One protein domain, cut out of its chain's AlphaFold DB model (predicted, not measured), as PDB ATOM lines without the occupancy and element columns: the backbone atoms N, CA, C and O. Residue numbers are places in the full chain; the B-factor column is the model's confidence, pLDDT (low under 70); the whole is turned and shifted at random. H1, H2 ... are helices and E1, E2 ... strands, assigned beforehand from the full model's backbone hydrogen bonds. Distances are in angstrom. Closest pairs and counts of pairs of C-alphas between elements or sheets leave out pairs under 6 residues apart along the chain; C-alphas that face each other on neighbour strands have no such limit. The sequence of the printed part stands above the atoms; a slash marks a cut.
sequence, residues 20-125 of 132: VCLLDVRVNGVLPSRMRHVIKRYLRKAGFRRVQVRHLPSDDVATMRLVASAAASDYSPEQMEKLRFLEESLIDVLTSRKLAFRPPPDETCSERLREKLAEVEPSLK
ATOM      1  N   VAL A  20      89.954  91.064 115.587       87.19
ATOM      2  CA  VAL A  20      88.923  91.512 114.648       87.19
ATOM      3  C   VAL A  20      88.679  90.407 113.629       87.19
ATOM      4  O   VAL A  20      89.620  89.792 113.118       87.19
ATOM      5  N   CYS A  21      87.406  90.157 113.331       89.12
ATOM      6  CA  CYS A  21      87.005  89.269 112.250       89.12
ATOM      7  C   CYS A  21      87.330  89.925 110.901       89.12
ATOM      8  O   CYS A  21      86.838  91.011 110.605       89.12
ATOM      9  N   LEU A  22      88.174  89.272 110.104       89.69
ATOM     10  CA  LEU A  22      88.549  89.713 108.762       89.69
ATOM     11  C   LEU A  22      87.663  89.088 107.685       89.69
ATOM     12  O   LEU A  22      87.392  89.713 106.670       89.69
ATOM     13  N   LEU A  23      87.261  87.833 107.877       89.00
ATOM     14  CA  LEU A  23      86.527  87.057 106.884       89.00
ATOM     15  C   LEU A  23      85.538  86.141 107.592       89.00
ATOM     16  O   LEU A  23      85.914  85.468 108.551       89.00
ATOM     17  N   ASP A  24      84.313  86.076 107.083       88.94
ATOM     18  CA  ASP A  24      83.245  85.229 107.607       88.94
ATOM     19  C   ASP A  24      82.383  84.713 106.454       88.94
ATOM     20  O   ASP A  24      81.480  85.392 105.969       88.94
ATOM     21  N   VAL A  25      82.707  83.515 105.967       84.44
ATOM     22  CA  VAL A  25      82.085  82.945 104.765       84.44
ATOM     23  C   VAL A  25      81.425  81.615 105.093       84.44
ATOM     24  O   VAL A  25      82.029  80.733 105.704       84.44
ATOM     25  N   ARG A  26      80.179  81.442 104.646       83.38
ATOM     26  CA  ARG A  26      79.458  80.167 104.749       83.38
ATOM     27  C   ARG A  26      79.966  79.186 103.697       83.38
ATOM     28  O   ARG A  26      80.014  79.501 102.510       83.38
ATOM     29  N   VAL A  27      80.307  77.983 104.137       79.88
ATOM     30  CA  VAL A  27      80.871  76.906 103.323       79.88
ATOM     31  C   VAL A  27      80.101  75.604 103.552       79.88
ATOM     32  O   VAL A  27      79.587  75.344 104.641       79.88
ATOM     33  N   ASN A  28      80.008  74.769 102.519       76.81
ATOM     34  CA  ASN A  28      79.336  73.473 102.612       76.81
ATOM     35  C   ASN A  28      80.325  72.422 103.121       76.81
ATOM     36  O   ASN A  28      81.075  71.835 102.342       76.81
ATOM     37  N   GLY A  29      80.328  72.217 104.437       75.12
ATOM     38  CA  GLY A  29      81.235  71.296 105.116       75.12
ATOM     39  C   GLY A  29      82.607  71.893 105.436       75.12
ATOM     40  O   GLY A  29      82.868  73.081 105.263       75.12
ATOM     41  N   VAL A  30      83.494  71.053 105.964       77.25
ATOM     42  CA  VAL A  30      84.824  71.465 106.428       77.25
ATOM     43  C   VAL A  30      85.758  71.669 105.233       77.25
ATOM     44  O   VAL A  30      85.964  70.747 104.446       77.25
ATOM     45  N   LEU A  31      86.373  72.853 105.113       78.44
ATOM     46  CA  LEU A  31      87.403  73.090 104.097       78.44
ATOM     47  C   LEU A  31      88.638  72.211 104.335       78.44
ATOM     48  O   LEU A  31      89.041  72.051 105.495       78.44
ATOM     49  N   PRO A  32      89.328  71.746 103.277       82.94
ATOM     50  CA  PRO A  32      90.615  71.077 103.400       82.94
ATOM     51  C   PRO A  32      91.618  71.890 104.219       82.94
ATOM     52  O   PRO A  32      91.665  73.125 104.163       82.94
ATOM     53  N   SER A  33      92.474  71.188 104.962       85.62
ATOM     54  CA  SER A  33      93.538  71.815 105.757       85.62
ATOM     55  C   SER A  33      94.462  72.684 104.901       85.62
ATOM     56  O   SER A  33      94.884  73.754 105.344       85.62
ATOM     57  N   ARG A  34      94.711  72.277 103.651       85.19
ATOM     58  CA  ARG A  34      95.515  73.032 102.689       85.19
ATOM     59  C   ARG A  34      94.881  74.367 102.319       85.19
ATOM     60  O   ARG A  34      95.567  75.385 102.355       85.19
ATOM     61  N   MET A  35      93.577  74.388 102.061       87.38
ATOM     62  CA  MET A  35      92.837  75.614 101.761       87.38
ATOM     63  C   MET A  35      92.932  76.615 102.917       87.38
ATOM     64  O   MET A  35      93.300  77.771 102.712       87.38
ATOM     65  N   ARG A  36      92.726  76.157 104.161       89.00
ATOM     66  CA  ARG A  36      92.906  77.005 105.355       89.00
ATOM     67  C   ARG A  36      94.330  77.535 105.486       89.00
ATOM     68  O   ARG A  36      94.528  78.683 105.881       89.00
ATOM     69  N   HIS A  37      95.327  76.709 105.168       89.69
ATOM     70  CA  HIS A  37      96.726  77.119 105.203       89.69
ATOM     71  C   HIS A  37      97.029  78.206 104.165       89.69
ATOM     72  O   HIS A  37      97.689  79.187 104.503       89.69
ATOM     73  N   VAL A  38      96.522  78.066 102.935       90.56
ATOM     74  CA  VAL A  38      96.650  79.078 101.872       90.56
ATOM     75  C   VAL A  38      96.064  80.413 102.331       90.56
ATOM     76  O   VAL A  38      96.761  81.425 102.280       90.56
ATOM     77  N   ILE A  39      94.848  80.402 102.886       91.50
ATOM     78  CA  ILE A  39      94.170  81.599 103.412       91.50
ATOM     79  C   ILE A  39      94.989  82.245 104.534       91.50
ATOM     80  O   ILE A  39      95.338  83.423 104.466       91.50
ATOM     81  N   LYS A  40      95.374  81.459 105.551       92.94
ATOM     82  CA  LYS A  40      96.185  81.944 106.679       92.94
ATOM     83  C   LYS A  40      97.499  82.560 106.206       92.94
ATOM     84  O   LYS A  40      97.945  83.575 106.743       92.94
ATOM     85  N   ARG A  41      98.147  81.933 105.225       91.69
ATOM     86  CA  ARG A  41      99.417  82.397 104.673       91.69
ATOM     87  C   ARG A  41      99.252  83.688 103.881       91.69
ATOM     88  O   ARG A  41     100.065  84.586 104.077       91.69
ATOM     89  N   TYR A  42      98.230  83.785 103.036       93.38
ATOM     90  CA  TYR A  42      97.925  84.999 102.283       93.38
ATOM     91  C   TYR A  42      97.697  86.185 103.222       93.38
ATOM     92  O   TYR A  42      98.367  87.201 103.088       93.38
ATOM     93  N   LEU A  43      96.868  86.016 104.257       92.44
ATOM     94  CA  LEU A  43      96.624  87.061 105.257       92.44
ATOM     95  C   LEU A  43      97.915  87.482 105.981       92.44
ATOM     96  O   LEU A  43      98.192  88.667 106.145       92.44
ATOM     97  N   ARG A  44      98.782  86.534 106.350       92.00
ATOM     98  CA  ARG A  44     100.095  86.880 106.926       92.00
ATOM     99  C   ARG A  44     100.981  87.665 105.956       92.00
ATOM    100  O   ARG A  44     101.722  88.537 106.396       92.00
ATOM    101  N   LYS A  45     100.932  87.354 104.657       90.94
ATOM    102  CA  LYS A  45     101.690  88.068 103.616       90.94
ATOM    103  C   LYS A  45     101.125  89.452 103.318       90.94
ATOM    104  O   LYS A  45     101.901  90.380 103.145       90.94
ATOM    105  N   ALA A  46      99.810  89.611 103.413       89.50
ATOM    106  CA  ALA A  46      99.142  90.906 103.415       89.50
ATOM    107  C   ALA A  46      99.429  91.736 104.688       89.50
ATOM    108  O   ALA A  46      98.939  92.847 104.819       89.50
ATOM    109  N   GLY A  47     100.219  91.234 105.643       89.69
ATOM    110  CA  GLY A  47     100.652  91.994 106.818       89.69
ATOM    111  C   GLY A  47      99.729  91.884 108.035       89.69
ATOM    112  O   GLY A  47      99.986  92.539 109.044       89.69
ATOM    113  N   PHE A  48      98.698  91.034 107.993       90.81
ATOM    114  CA  PHE A  48      97.863  90.769 109.165       90.81
ATOM    115  C   PHE A  48      98.647  89.969 110.218       90.81
ATOM    116  O   PHE A  48      99.303  88.960 109.925       90.81
ATOM    117  N   ARG A  49      98.576  90.408 111.480       88.25
ATOM    118  CA  ARG A  49      99.277  89.786 112.615       88.25
ATOM    119  C   ARG A  49      98.345  88.861 113.393       88.25
ATOM    120  O   ARG A  49      97.140  89.065 113.429       88.25
ATOM    121  N   ARG A  50      98.916  87.827 114.025       89.19
ATOM    122  CA  ARG A  50      98.182  86.827 114.836       89.19
ATOM    123  C   ARG A  50      96.977  86.191 114.116       89.19
ATOM    124  O   ARG A  50      95.988  85.851 114.740       89.19
ATOM    125  N   VAL A  51      97.089  85.979 112.801       91.38
ATOM    126  CA  VAL A  51      95.996  85.412 111.993       91.38
ATOM    127  C   VAL A  51      95.593  84.018 112.473       91.38
ATOM    128  O   VAL A  51      96.429  83.099 112.513       91.38
ATOM    129  N   GLN A  52      94.298  83.849 112.717       90.75
ATOM    130  CA  GLN A  52      93.636  82.579 112.977       90.75
ATOM    131  C   GLN A  52      92.616  82.283 111.879       90.75
ATOM    132  O   GLN A  52      91.981  83.187 111.358       90.75
ATOM    133  N   VAL A  53      92.471  81.009 111.518       90.94
ATOM    134  CA  VAL A  53      91.463  80.547 110.554       90.94
ATOM    135  C   VAL A  53      90.777  79.342 111.174       90.94
ATOM    136  O   VAL A  53      91.425  78.315 111.399       90.94
ATOM    137  N   ARG A  54      89.493  79.480 111.491       88.12
ATOM    138  CA  ARG A  54      88.696  78.495 112.226       88.12
ATOM    139  C   ARG A  54      87.443  78.141 111.431       88.12
ATOM    140  O   ARG A  54      86.934  78.954 110.666       88.12
ATOM    141  N   HIS A  55      86.956  76.921 111.634       85.25
ATOM    142  CA  HIS A  55      85.602  76.566 111.238       85.25
ATOM    143  C   HIS A  55      84.712  76.638 112.461       85.25
ATOM    144  O   HIS A  55      85.033  76.038 113.485       85.25
ATOM    145  N   LEU A  56      83.608  77.354 112.333       84.19
ATOM    146  CA  LEU A  56      82.556  77.397 113.331       84.19
ATOM    147  C   LEU A  56      81.308  76.721 112.759       84.19
ATOM    148  O   LEU A  56      81.088  76.793 111.544       84.19
ATOM    149  N   PRO A  57      80.496  76.058 113.593       78.94
ATOM    150  CA  PRO A  57      79.168  75.643 113.173       78.94
ATOM    151  C   PRO A  57      78.362  76.877 112.746       78.94
ATOM    152  O   PRO A  57      78.466  77.951 113.345       78.94
ATOM    153  N   SER A  58      77.620  76.740 111.652       76.25
ATOM    154  CA  SER A  58      76.658  77.748 111.208       76.25
ATOM    155  C   SER A  58      75.306  77.509 111.886       76.25
ATOM    156  O   SER A  58      75.086  76.454 112.477       76.25
ATOM    157  N   ASP A  59      74.378  78.457 111.742       75.75
ATOM    158  CA  ASP A  59      72.989  78.299 112.207       75.75
ATOM    159  C   ASP A  59      72.240  77.187 111.435       75.75
ATOM    160  O   ASP A  59      71.197  76.706 111.868       75.75
ATOM    161  N   ASP A  60      72.780  76.769 110.285       71.38
ATOM    162  CA  ASP A  60      72.265  75.693 109.439       71.38
ATOM    163  C   ASP A  60      73.155  74.443 109.560       71.38
ATOM    164  O   ASP A  60      74.362  74.503 109.308       71.38
ATOM    165  N   VAL A  61      72.533  73.309 109.907       65.62
ATOM    166  CA  VAL A  61      73.148  72.002 110.214       65.62
ATOM    167  C   VAL A  61      74.009  71.465 109.064       65.62
ATOM    168  O   VAL A  61      74.952  70.708 109.295       65.62
ATOM    169  N   ALA A  62      73.726  71.863 107.822       67.19
ATOM    170  CA  ALA A  62      74.474  71.424 106.643       67.19
ATOM    171  C   ALA A  62      75.657  72.343 106.275       67.19
ATOM    172  O   ALA A  62      76.385  72.062 105.315       67.19
ATOM    173  N   THR A  63      75.856  73.450 106.997       75.44
ATOM    174  CA  THR A  63      76.850  74.471 106.646       75.44
ATOM    175  C   THR A  63      77.800  74.780 107.795       75.44
ATOM    176  O   THR A  63      77.467  74.714 108.974       75.44
ATOM    177  N   MET A  64      79.021  75.145 107.431       82.25
ATOM    178  CA  MET A  64      80.043  75.622 108.352       82.25
ATOM    179  C   MET A  64      80.358  77.074 108.007       82.25
ATOM    180  O   MET A  64      80.190  77.505 106.868       82.25
ATOM    181  N   ARG A  65      80.839  77.842 108.976       84.25
ATOM    182  CA  ARG A  65      81.389  79.178 108.752       84.25
ATOM    183  C   ARG A  65      82.899  79.102 108.810       84.25
ATOM    184  O   ARG A  65      83.464  78.649 109.803       84.25
ATOM    185  N   LEU A  66      83.554  79.528 107.740       87.12
ATOM    186  CA  LEU A  66      84.979  79.789 107.755       87.12
ATOM    187  C   LEU A  66      85.191  81.206 108.274       87.12
ATOM    188  O   LEU A  66      84.852  82.170 107.590       87.12
ATOM    189  N   VAL A  67      85.783  81.307 109.459       89.44
ATOM    190  CA  VAL A  67      86.089  82.585 110.093       89.44
ATOM    191  C   VAL A  67      87.596  82.781 110.137       89.44
ATOM    192  O   VAL A  67      88.322  81.935 110.669       89.44
ATOM    193  N   ALA A  68      88.074  83.896 109.586       91.00
ATOM    194  CA  ALA A  68      89.445  84.350 109.770       91.00
ATOM    195  C   ALA A  68      89.470  85.575 110.684       91.00
ATOM    196  O   ALA A  68      88.816  86.574 110.393       91.00
ATOM    197  N   SER A  69      90.242  85.510 111.767       91.75
ATOM    198  CA  SER A  69      90.474  86.630 112.684       91.75
ATOM    199  C   SER A  69      91.945  87.032 112.684       91.75
ATOM    200  O   SER A  69      92.826  86.231 112.358       91.75
ATOM    201  N   ALA A  70      92.224  88.282 113.032       90.44
ATOM    202  CA  ALA A  70      93.575  88.793 113.240       90.44
ATOM    203  C   ALA A  70      93.595  89.806 114.384       90.44
ATOM    204  O   ALA A  70      92.546  90.282 114.810       90.44
ATOM    205  N   ALA A  71      94.791  90.145 114.867       88.12
ATOM    206  CA  ALA A  71      94.946  91.179 115.881       88.12
ATOM    207  C   ALA A  71      94.406  92.529 115.378       88.12
ATOM    208  O   ALA A  71      94.777  92.959 114.287       88.12
ATOM    209  N   ALA A  72      93.584  93.183 116.197       79.88
ATOM    210  CA  ALA A  72      93.049  94.514 115.971       79.88
ATOM    211  C   ALA A  72      94.187  95.493 115.663       79.88
ATOM    212  O   ALA A  72      95.163  95.587 116.408       79.88
ATOM    213  N   SER A  73      94.068  96.184 114.536       80.12
ATOM    214  CA  SER A  73      95.043  97.146 114.038       80.12
ATOM    215  C   SER A  73      94.346  98.087 113.069       80.12
ATOM    216  O   SER A  73      93.352  97.708 112.447       80.12
ATOM    217  N   ASP A  74      94.917  99.271 112.879       84.06
ATOM    218  CA  ASP A  74      94.570 100.126 111.749       84.06
ATOM    219  C   ASP A  74      95.105  99.467 110.477       84.06
ATOM    220  O   ASP A  74      96.318  99.395 110.255       84.06
ATOM    221  N   TYR A  75      94.204  98.891 109.683       86.00
ATOM    222  CA  TYR A  75      94.567  98.224 108.440       86.00
ATOM    223  C   TYR A  75      94.716  99.243 107.316       86.00
ATOM    224  O   TYR A  75      93.859 100.109 107.129       86.00
ATOM    225  N   SER A  76      95.793  99.133 106.540       90.06
ATOM    226  CA  SER A  76      95.997 100.022 105.398       90.06
ATOM    227  C   SER A  76      94.991  99.725 104.272       90.06
ATOM    228  O   SER A  76      94.476  98.603 104.175       90.06
ATOM    229  N   PRO A  77      94.728 100.686 103.366       90.25
ATOM    230  CA  PRO A  77      93.878 100.454 102.198       90.25
ATOM    231  C   PRO A  77      94.328  99.255 101.351       90.25
ATOM    232  O   PRO A  77      93.491  98.469 100.920       90.25
ATOM    233  N   GLU A  78      95.641  99.055 101.195       90.12
ATOM    234  CA  GLU A  78      96.215  97.905 100.481       90.12
ATOM    235  C   GLU A  78      95.868  96.572 101.170       90.12
ATOM    236  O   GLU A  78      95.569  95.572 100.515       90.12
ATOM    237  N   GLN A  79      95.868  96.538 102.508       89.62
ATOM    238  CA  GLN A  79      95.477  95.342 103.262       89.62
ATOM    239  C   GLN A  79      93.996  95.023 103.076       89.62
ATOM    240  O   GLN A  79      93.631  93.856 102.923       89.62
ATOM    241  N   MET A  80      93.152  96.055 103.057       91.00
ATOM    242  CA  MET A  80      91.718  95.915 102.816       91.00
ATOM    243  C   MET A  80      91.423  95.468 101.381       91.00
ATOM    244  O   MET A  80      90.538  94.643 101.173       91.00
ATOM    245  N   GLU A  81      92.178  95.955 100.397       91.38
ATOM    246  CA  GLU A  81      92.080  95.514  99.004       91.38
ATOM    247  C   GLU A  81      92.468  94.037  98.855       91.38
ATOM    248  O   GLU A  81      91.710  93.252  98.287       91.38
ATOM    249  N   LYS A  82      93.585  93.619  99.464       91.62
ATOM    250  CA  LYS A  82      93.990  92.206  99.516       91.62
ATOM    251  C   LYS A  82      92.932  91.334 100.198       91.62
ATOM    252  O   LYS A  82      92.640  90.234  99.735       91.62
ATOM    253  N   LEU A  83      92.319  91.817 101.278       91.75
ATOM    254  CA  LEU A  83      91.242  91.102 101.963       91.75
ATOM    255  C   LEU A  83      90.002  90.927 101.070       91.75
ATOM    256  O   LEU A  83      89.462  89.824 101.007       91.75
ATOM    257  N   ARG A  84      89.597  91.971 100.339       91.19
ATOM    258  CA  ARG A  84      88.500  91.888  99.360       91.19
ATOM    259  C   ARG A  84      88.820  90.902  98.243       91.19
ATOM    260  O   ARG A  84      88.007  90.037  97.941       91.19
ATOM    261  N   PHE A  85      90.036  90.960  97.702       92.81
ATOM    262  CA  PHE A  85      90.482  90.025  96.671       92.81
ATOM    263  C   PHE A  85      90.455  88.567  97.157       92.81
ATOM    264  O   PHE A  85      90.080  87.657  96.411       92.81
ATOM    265  N   LEU A  86      90.823  88.328  98.422       92.69
ATOM    266  CA  LEU A  86      90.704  87.016  99.055       92.69
ATOM    267  C   LEU A  86      89.251  86.546  99.131       92.69
ATOM    268  O   LEU A  86      88.979  85.391  98.805       92.69
ATOM    269  N   GLU A  87      88.344  87.409  99.579       89.81
ATOM    270  CA  GLU A  87      86.922  87.093  99.701       89.81
ATOM    271  C   GLU A  87      86.314  86.742  98.337       89.81
ATOM    272  O   GLU A  87      85.719  85.673  98.183       89.81
ATOM    273  N   GLU A  88      86.551  87.572  97.322       89.69
ATOM    274  CA  GLU A  88      86.087  87.342  95.952       89.69
ATOM    275  C   GLU A  88      86.652  86.042  95.368       89.69
ATOM    276  O   GLU A  88      85.907  85.218  94.833       89.69
ATOM    277  N   SER A  89      87.957  85.805  95.534       89.44
ATOM    278  CA  SER A  89      88.612  84.576  95.076       89.44
ATOM    279  C   SER A  89      88.056  83.335  95.771       89.44
ATOM    280  O   SER A  89      87.885  82.289  95.140       89.44
ATOM    281  N   LEU A  90      87.769  83.431  97.070       86.69
ATOM    282  CA  LEU A  90      87.204  82.338  97.849       86.69
ATOM    283  C   LEU A  90      85.775  82.025  97.397       86.69
ATOM    284  O   LEU A  90      85.450  80.857  97.175       86.69
ATOM    285  N   ILE A  91      84.943  83.054  97.222       83.75
ATOM    286  CA  ILE A  91      83.579  82.907  96.716       83.75
ATOM    287  C   ILE A  91      83.613  82.287  95.321       83.75
ATOM    288  O   ILE A  91      82.910  81.306  95.094       83.75
ATOM    289  N   ASP A  92      84.453  82.770  94.405       85.06
ATOM    290  CA  ASP A  92      84.560  82.219  93.051       85.06
ATOM    291  C   ASP A  92      84.995  80.741  93.059       85.06
ATOM    292  O   ASP A  92      84.374  79.881  92.430       85.06
ATOM    293  N   VAL A  93      86.005  80.375  93.855       83.44
ATOM    294  CA  VAL A  93      86.448  78.972  93.960       83.44
ATOM    295  C   VAL A  93      85.346  78.067  94.517       83.44
ATOM    296  O   VAL A  93      85.167  76.953  94.020       83.44
ATOM    297  N   LEU A  94      84.590  78.534  95.512       77.62
ATOM    298  CA  LEU A  94      83.531  77.755  96.160       77.62
ATOM    299  C   LEU A  94      82.215  77.724  95.364       77.62
ATOM    300  O   LEU A  94      81.466  76.752  95.466       77.62
ATOM    301  N   THR A  95      81.925  78.753  94.564       73.62
ATOM    302  CA  THR A  95      80.680  78.880  93.781       73.62
ATOM    303  C   THR A  95      80.830  78.489  92.313       73.62
ATOM    304  O   THR A  95      79.830  78.137  91.686       73.62
ATOM    305  N   SER A  96      82.054  78.442  91.770       64.38
ATOM    306  CA  SER A  96      82.317  77.990  90.392       64.38
ATOM    307  C   SER A  96      81.867  76.547  90.125       64.38
ATOM    308  O   SER A  96      81.687  76.160  88.971       64.38
ATOM    309  N   ARG A  97      81.588  75.749  91.167       53.47
ATOM    310  CA  ARG A  97      80.886  74.461  91.047       53.47
ATOM    311  C   ARG A  97      79.362  74.675  90.979       53.47
ATOM    312  O   ARG A  97      78.640  74.385  91.928       53.47
ATOM    313  N   LYS A  98      78.865  75.153  89.830       43.44
ATOM    314  CA  LYS A  98      77.433  75.158  89.448       43.44
ATOM    315  C   LYS A  98      76.911  73.744  89.113       43.44
ATOM    316  O   LYS A  98      76.401  73.519  88.021       43.44
ATOM    317  N   LEU A  99      77.023  72.771  90.016       40.62
ATOM    318  CA  LEU A  99      76.377  71.463  89.836       40.62
ATOM    319  C   LEU A  99      75.646  71.060  91.115       40.62
ATOM    320  O   LEU A  99      76.136  71.274  92.219       40.62
ATOM    321  N   ALA A 100      74.439  70.528  90.932       41.50
ATOM    322  CA  ALA A 100      73.348  70.373  91.897       41.50
ATOM    323  C   ALA A 100      73.634  69.488  93.131       41.50
ATOM    324  O   ALA A 100      72.759  69.287  93.964       41.50
ATOM    325  N   PHE A 101      74.862  69.009  93.285       43.88
ATOM    326  CA  PHE A 101      75.392  68.400  94.493       43.88
ATOM    327  C   PHE A 101      76.741  69.065  94.738       43.88
ATOM    328  O   PHE A 101      77.622  68.970  93.890       43.88
ATOM    329  N   ARG A 102      76.898  69.780  95.857       57.50
ATOM    330  CA  ARG A 102      78.183  70.360  96.275       57.50
ATOM    331  C   ARG A 102      78.990  69.259  96.972       57.50
ATOM    332  O   ARG A 102      78.776  69.069  98.170       57.50
ATOM    333  N   PRO A 103      79.887  68.515  96.290       54.91
ATOM    334  CA  PRO A 103      80.865  67.720  97.014       54.91
ATOM    335  C   PRO A 103      81.662  68.658  97.929       54.91
ATOM    336  O   PRO A 103      81.861  69.829  97.571       54.91
ATOM    337  N   PRO A 104      82.107  68.174  99.099       60.28
ATOM    338  CA  PRO A 104      82.952  68.964  99.972       60.28
ATOM    339  C   PRO A 104      84.168  69.479  99.183       60.28
ATOM    340  O   PRO A 104      84.645  68.805  98.262       60.28
ATOM    341  N   PRO A 105      84.646  70.692  99.494       62.91
ATOM    342  CA  PRO A 105      85.815  71.258  98.838       62.91
ATOM    343  C   PRO A 105      86.992  70.288  98.946       62.91
ATOM    344  O   PRO A 105      87.238  69.714 100.002       62.91
ATOM    345  N   ASP A 106      87.700  70.096  97.837       69.62
ATOM    346  CA  ASP A 106      88.787  69.123  97.716       69.62
ATOM    347  C   ASP A 106      90.149  69.818  97.530       69.62
ATOM    348  O   ASP A 106      90.272  71.049  97.514       69.62
ATOM    349  N   GLU A 107      91.215  69.028  97.411       70.00
ATOM    350  CA  GLU A 107      92.579  69.535  97.221       70.00
ATOM    351  C   GLU A 107      92.719  70.411  95.959       70.00
ATOM    352  O   GLU A 107      93.528  71.340  95.945       70.00
ATOM    353  N   THR A 108      91.883  70.208  94.932       76.06
ATOM    354  CA  THR A 108      91.918  71.020  93.703       76.06
ATOM    355  C   THR A 108      91.398  72.438  93.934       76.06
ATOM    356  O   THR A 108      91.942  73.395  93.382       76.06
ATOM    357  N   CYS A 109      90.408  72.609  94.818       78.56
ATOM    358  CA  CYS A 109      89.948  73.929  95.258       78.56
ATOM    359  C   CYS A 109      91.067  74.704  95.970       78.56
ATOM    360  O   CYS A 109      91.178  75.919  95.807       78.56
ATOM    361  N   SER A 110      91.921  74.004  96.722       83.06
ATOM    362  CA  SER A 110      93.043  74.622  97.439       83.06
ATOM    363  C   SER A 110      94.096  75.181  96.479       83.06
ATOM    364  O   SER A 110      94.597  76.285  96.694       83.06
ATOM    365  N   GLU A 111      94.409  74.448  95.409       83.56
ATOM    366  CA  GLU A 111      95.360  74.894  94.385       83.56
ATOM    367  C   GLU A 111      94.799  76.028  93.524       83.56
ATOM    368  O   GLU A 111      95.480  77.036  93.355       83.56
ATOM    369  N   ARG A 112      93.533  75.943  93.091       85.25
ATOM    370  CA  ARG A 112      92.877  77.041  92.356       85.25
ATOM    371  C   ARG A 112      92.842  78.335  93.170       85.25
ATOM    372  O   ARG A 112      93.091  79.410  92.630       85.25
ATOM    373  N   LEU A 113      92.561  78.237  94.474       87.00
ATOM    374  CA  LEU A 113      92.615  79.396  95.365       87.00
ATOM    375  C   LEU A 113      94.041  79.951  95.458       87.00
ATOM    376  O   LEU A 113      94.232  81.157  95.358       87.00
ATOM    377  N   ARG A 114      95.049  79.087  95.621       89.25
ATOM    378  CA  ARG A 114      96.455  79.509  95.672       89.25
ATOM    379  C   ARG A 114      96.871  80.251  94.405       89.25
ATOM    380  O   ARG A 114      97.520  81.283  94.521       89.25
ATOM    381  N   GLU A 115      96.523  79.730  93.232       88.12
ATOM    382  CA  GLU A 115      96.870  80.323  91.937       88.12
ATOM    383  C   GLU A 115      96.264  81.714  91.768       88.12
ATOM    384  O   GLU A 115      97.005  82.649  91.477       88.12
ATOM    385  N   LYS A 116      94.968  81.874  92.067       89.31
ATOM    386  CA  LYS A 116      94.299  83.185  92.057       89.31
ATOM    387  C   LYS A 116      94.963  84.173  93.006       89.31
ATOM    388  O   LYS A 116      95.339  85.270  92.613       89.31
ATOM    389  N   LEU A 117      95.184  83.771  94.258       91.00
ATOM    390  CA  LEU A 117      95.841  84.634  95.245       91.00
ATOM    391  C   LEU A 117      97.280  84.989  94.853       91.00
ATOM    392  O   LEU A 117      97.793  86.024  95.276       91.00
ATOM    393  N   ALA A 118      97.929  84.161  94.036       89.00
ATOM    394  CA  ALA A 118      99.276  84.403  93.547       89.00
ATOM    395  C   ALA A 118      99.365  85.444  92.416       89.00
ATOM    396  O   ALA A 118     100.479  85.842  92.062       89.00
ATOM    397  N   GLU A 119      98.235  85.891  91.862       88.38
ATOM    398  CA  GLU A 119      98.174  87.026  90.930       88.38
ATOM    399  C   GLU A 119      98.502  88.340  91.649       88.38
ATOM    400  O   GLU A 119      99.252  89.159  91.126       88.38
ATOM    401  N   VAL A 120      98.013  88.489  92.885       88.31
ATOM    402  CA  VAL A 120      98.222  89.682  93.725       88.31
ATOM    403  C   VAL A 120      99.367  89.487  94.726       88.31
ATOM    404  O   VAL A 120     100.052  90.440  95.087       88.31
ATOM    405  N   GLU A 121      99.618  88.253  95.170       86.38
ATOM    406  CA  GLU A 121     100.698  87.915  96.104       86.38
ATOM    407  C   GLU A 121     101.593  86.802  95.522       86.38
ATOM    408  O   GLU A 121     101.456  85.621  95.869       86.38
ATOM    409  N   PRO A 122     102.554  87.142  94.639       83.38
ATOM    410  CA  PRO A 122     103.335  86.163  93.880       83.38
ATOM    411  C   PRO A 122     104.185  85.234  94.756       83.38
ATOM    412  O   PRO A 122     104.593  84.162  94.302       83.38
ATOM    413  N   SER A 123     104.412  85.565  96.034       80.56
ATOM    414  CA  SER A 123     105.085  84.668  96.982       80.56
ATOM    415  C   SER A 123     104.312  83.368  97.269       80.56
ATOM    416  O   SER A 123     104.881  82.425  97.834       80.56
ATOM    417  N   LEU A 124     103.044  83.283  96.847       81.94
ATOM    418  CA  LEU A 124     102.226  82.067  96.854       81.94
ATOM    419  C   LEU A 124     102.435  81.157  95.631       81.94
ATOM    420  O   LEU A 124     102.012  79.997  95.667       81.94
ATOM    421  N   LYS A 125     103.132  81.616  94.575       78.25
ATOM    422  CA  LYS A 125     103.444  80.782  93.395       78.25
ATOM    423  C   LYS A 125     104.336  79.595  93.734       78.25
ATOM    424  O   LYS A 125     104.221  78.555  93.090       78.25
TER     425      LYS A 125
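What this domain is: This is residues 20 to 125 of the 132 residues of an uncharacterized protein of Nitrososphaeria archaeon (UniProt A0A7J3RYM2). H1 and H2 pack on one face of a strongly twisted antiparallel sheet, E1, E3, E2, making two layers; H3 packs on both helices, away from the sheet, in an up-and-down bundle. The 106 printed residues, of mixed class, have three named helices and three named strands: E1, H1, E2, E3, H2, H3. The whole is compact, radius of gyration of the C-alphas 13.4 A, spans 40 by 30 by 20 A.

Where its parts are: Find C-alpha 20 at (88.923, 91.512, 114.648), where E1, residues 20 to 27, begins. Then come H1, 33 to 45, E2, 52 to 57, E3, 64 to 71, and H2, 77 to 95, 26.7 A long. H3, 107 to 120, ends at (98.222, 89.682, 93.725).

How they stand to each other: Look for N 22 and O 68 between E1 and E3, and N 54 and O 67 in the hairpin E2 and E3; each pair, 2.8 A apart, is within hydrogen-bond range. E1, H1 and E2 form a split strand-helix-strand unit, E3 between its strands, with a right-handed crossover. H3 touches H1, closest C-alphas Met 35 and Ser 110, 4.4 A, at a shallow tilt of 13 degrees. In the helical hairpin H2 and H3, the closest are Val 93 and Cys 109, 6.3 A. Every O i to N i+4 pair is within range in H1 and H2, 9 of 10 in H3.

The domain as a whole: The printed part has no cut. The link H2 to H3 is long; pLDDT is under 70 at residues 61 to 62 and 96 to 106.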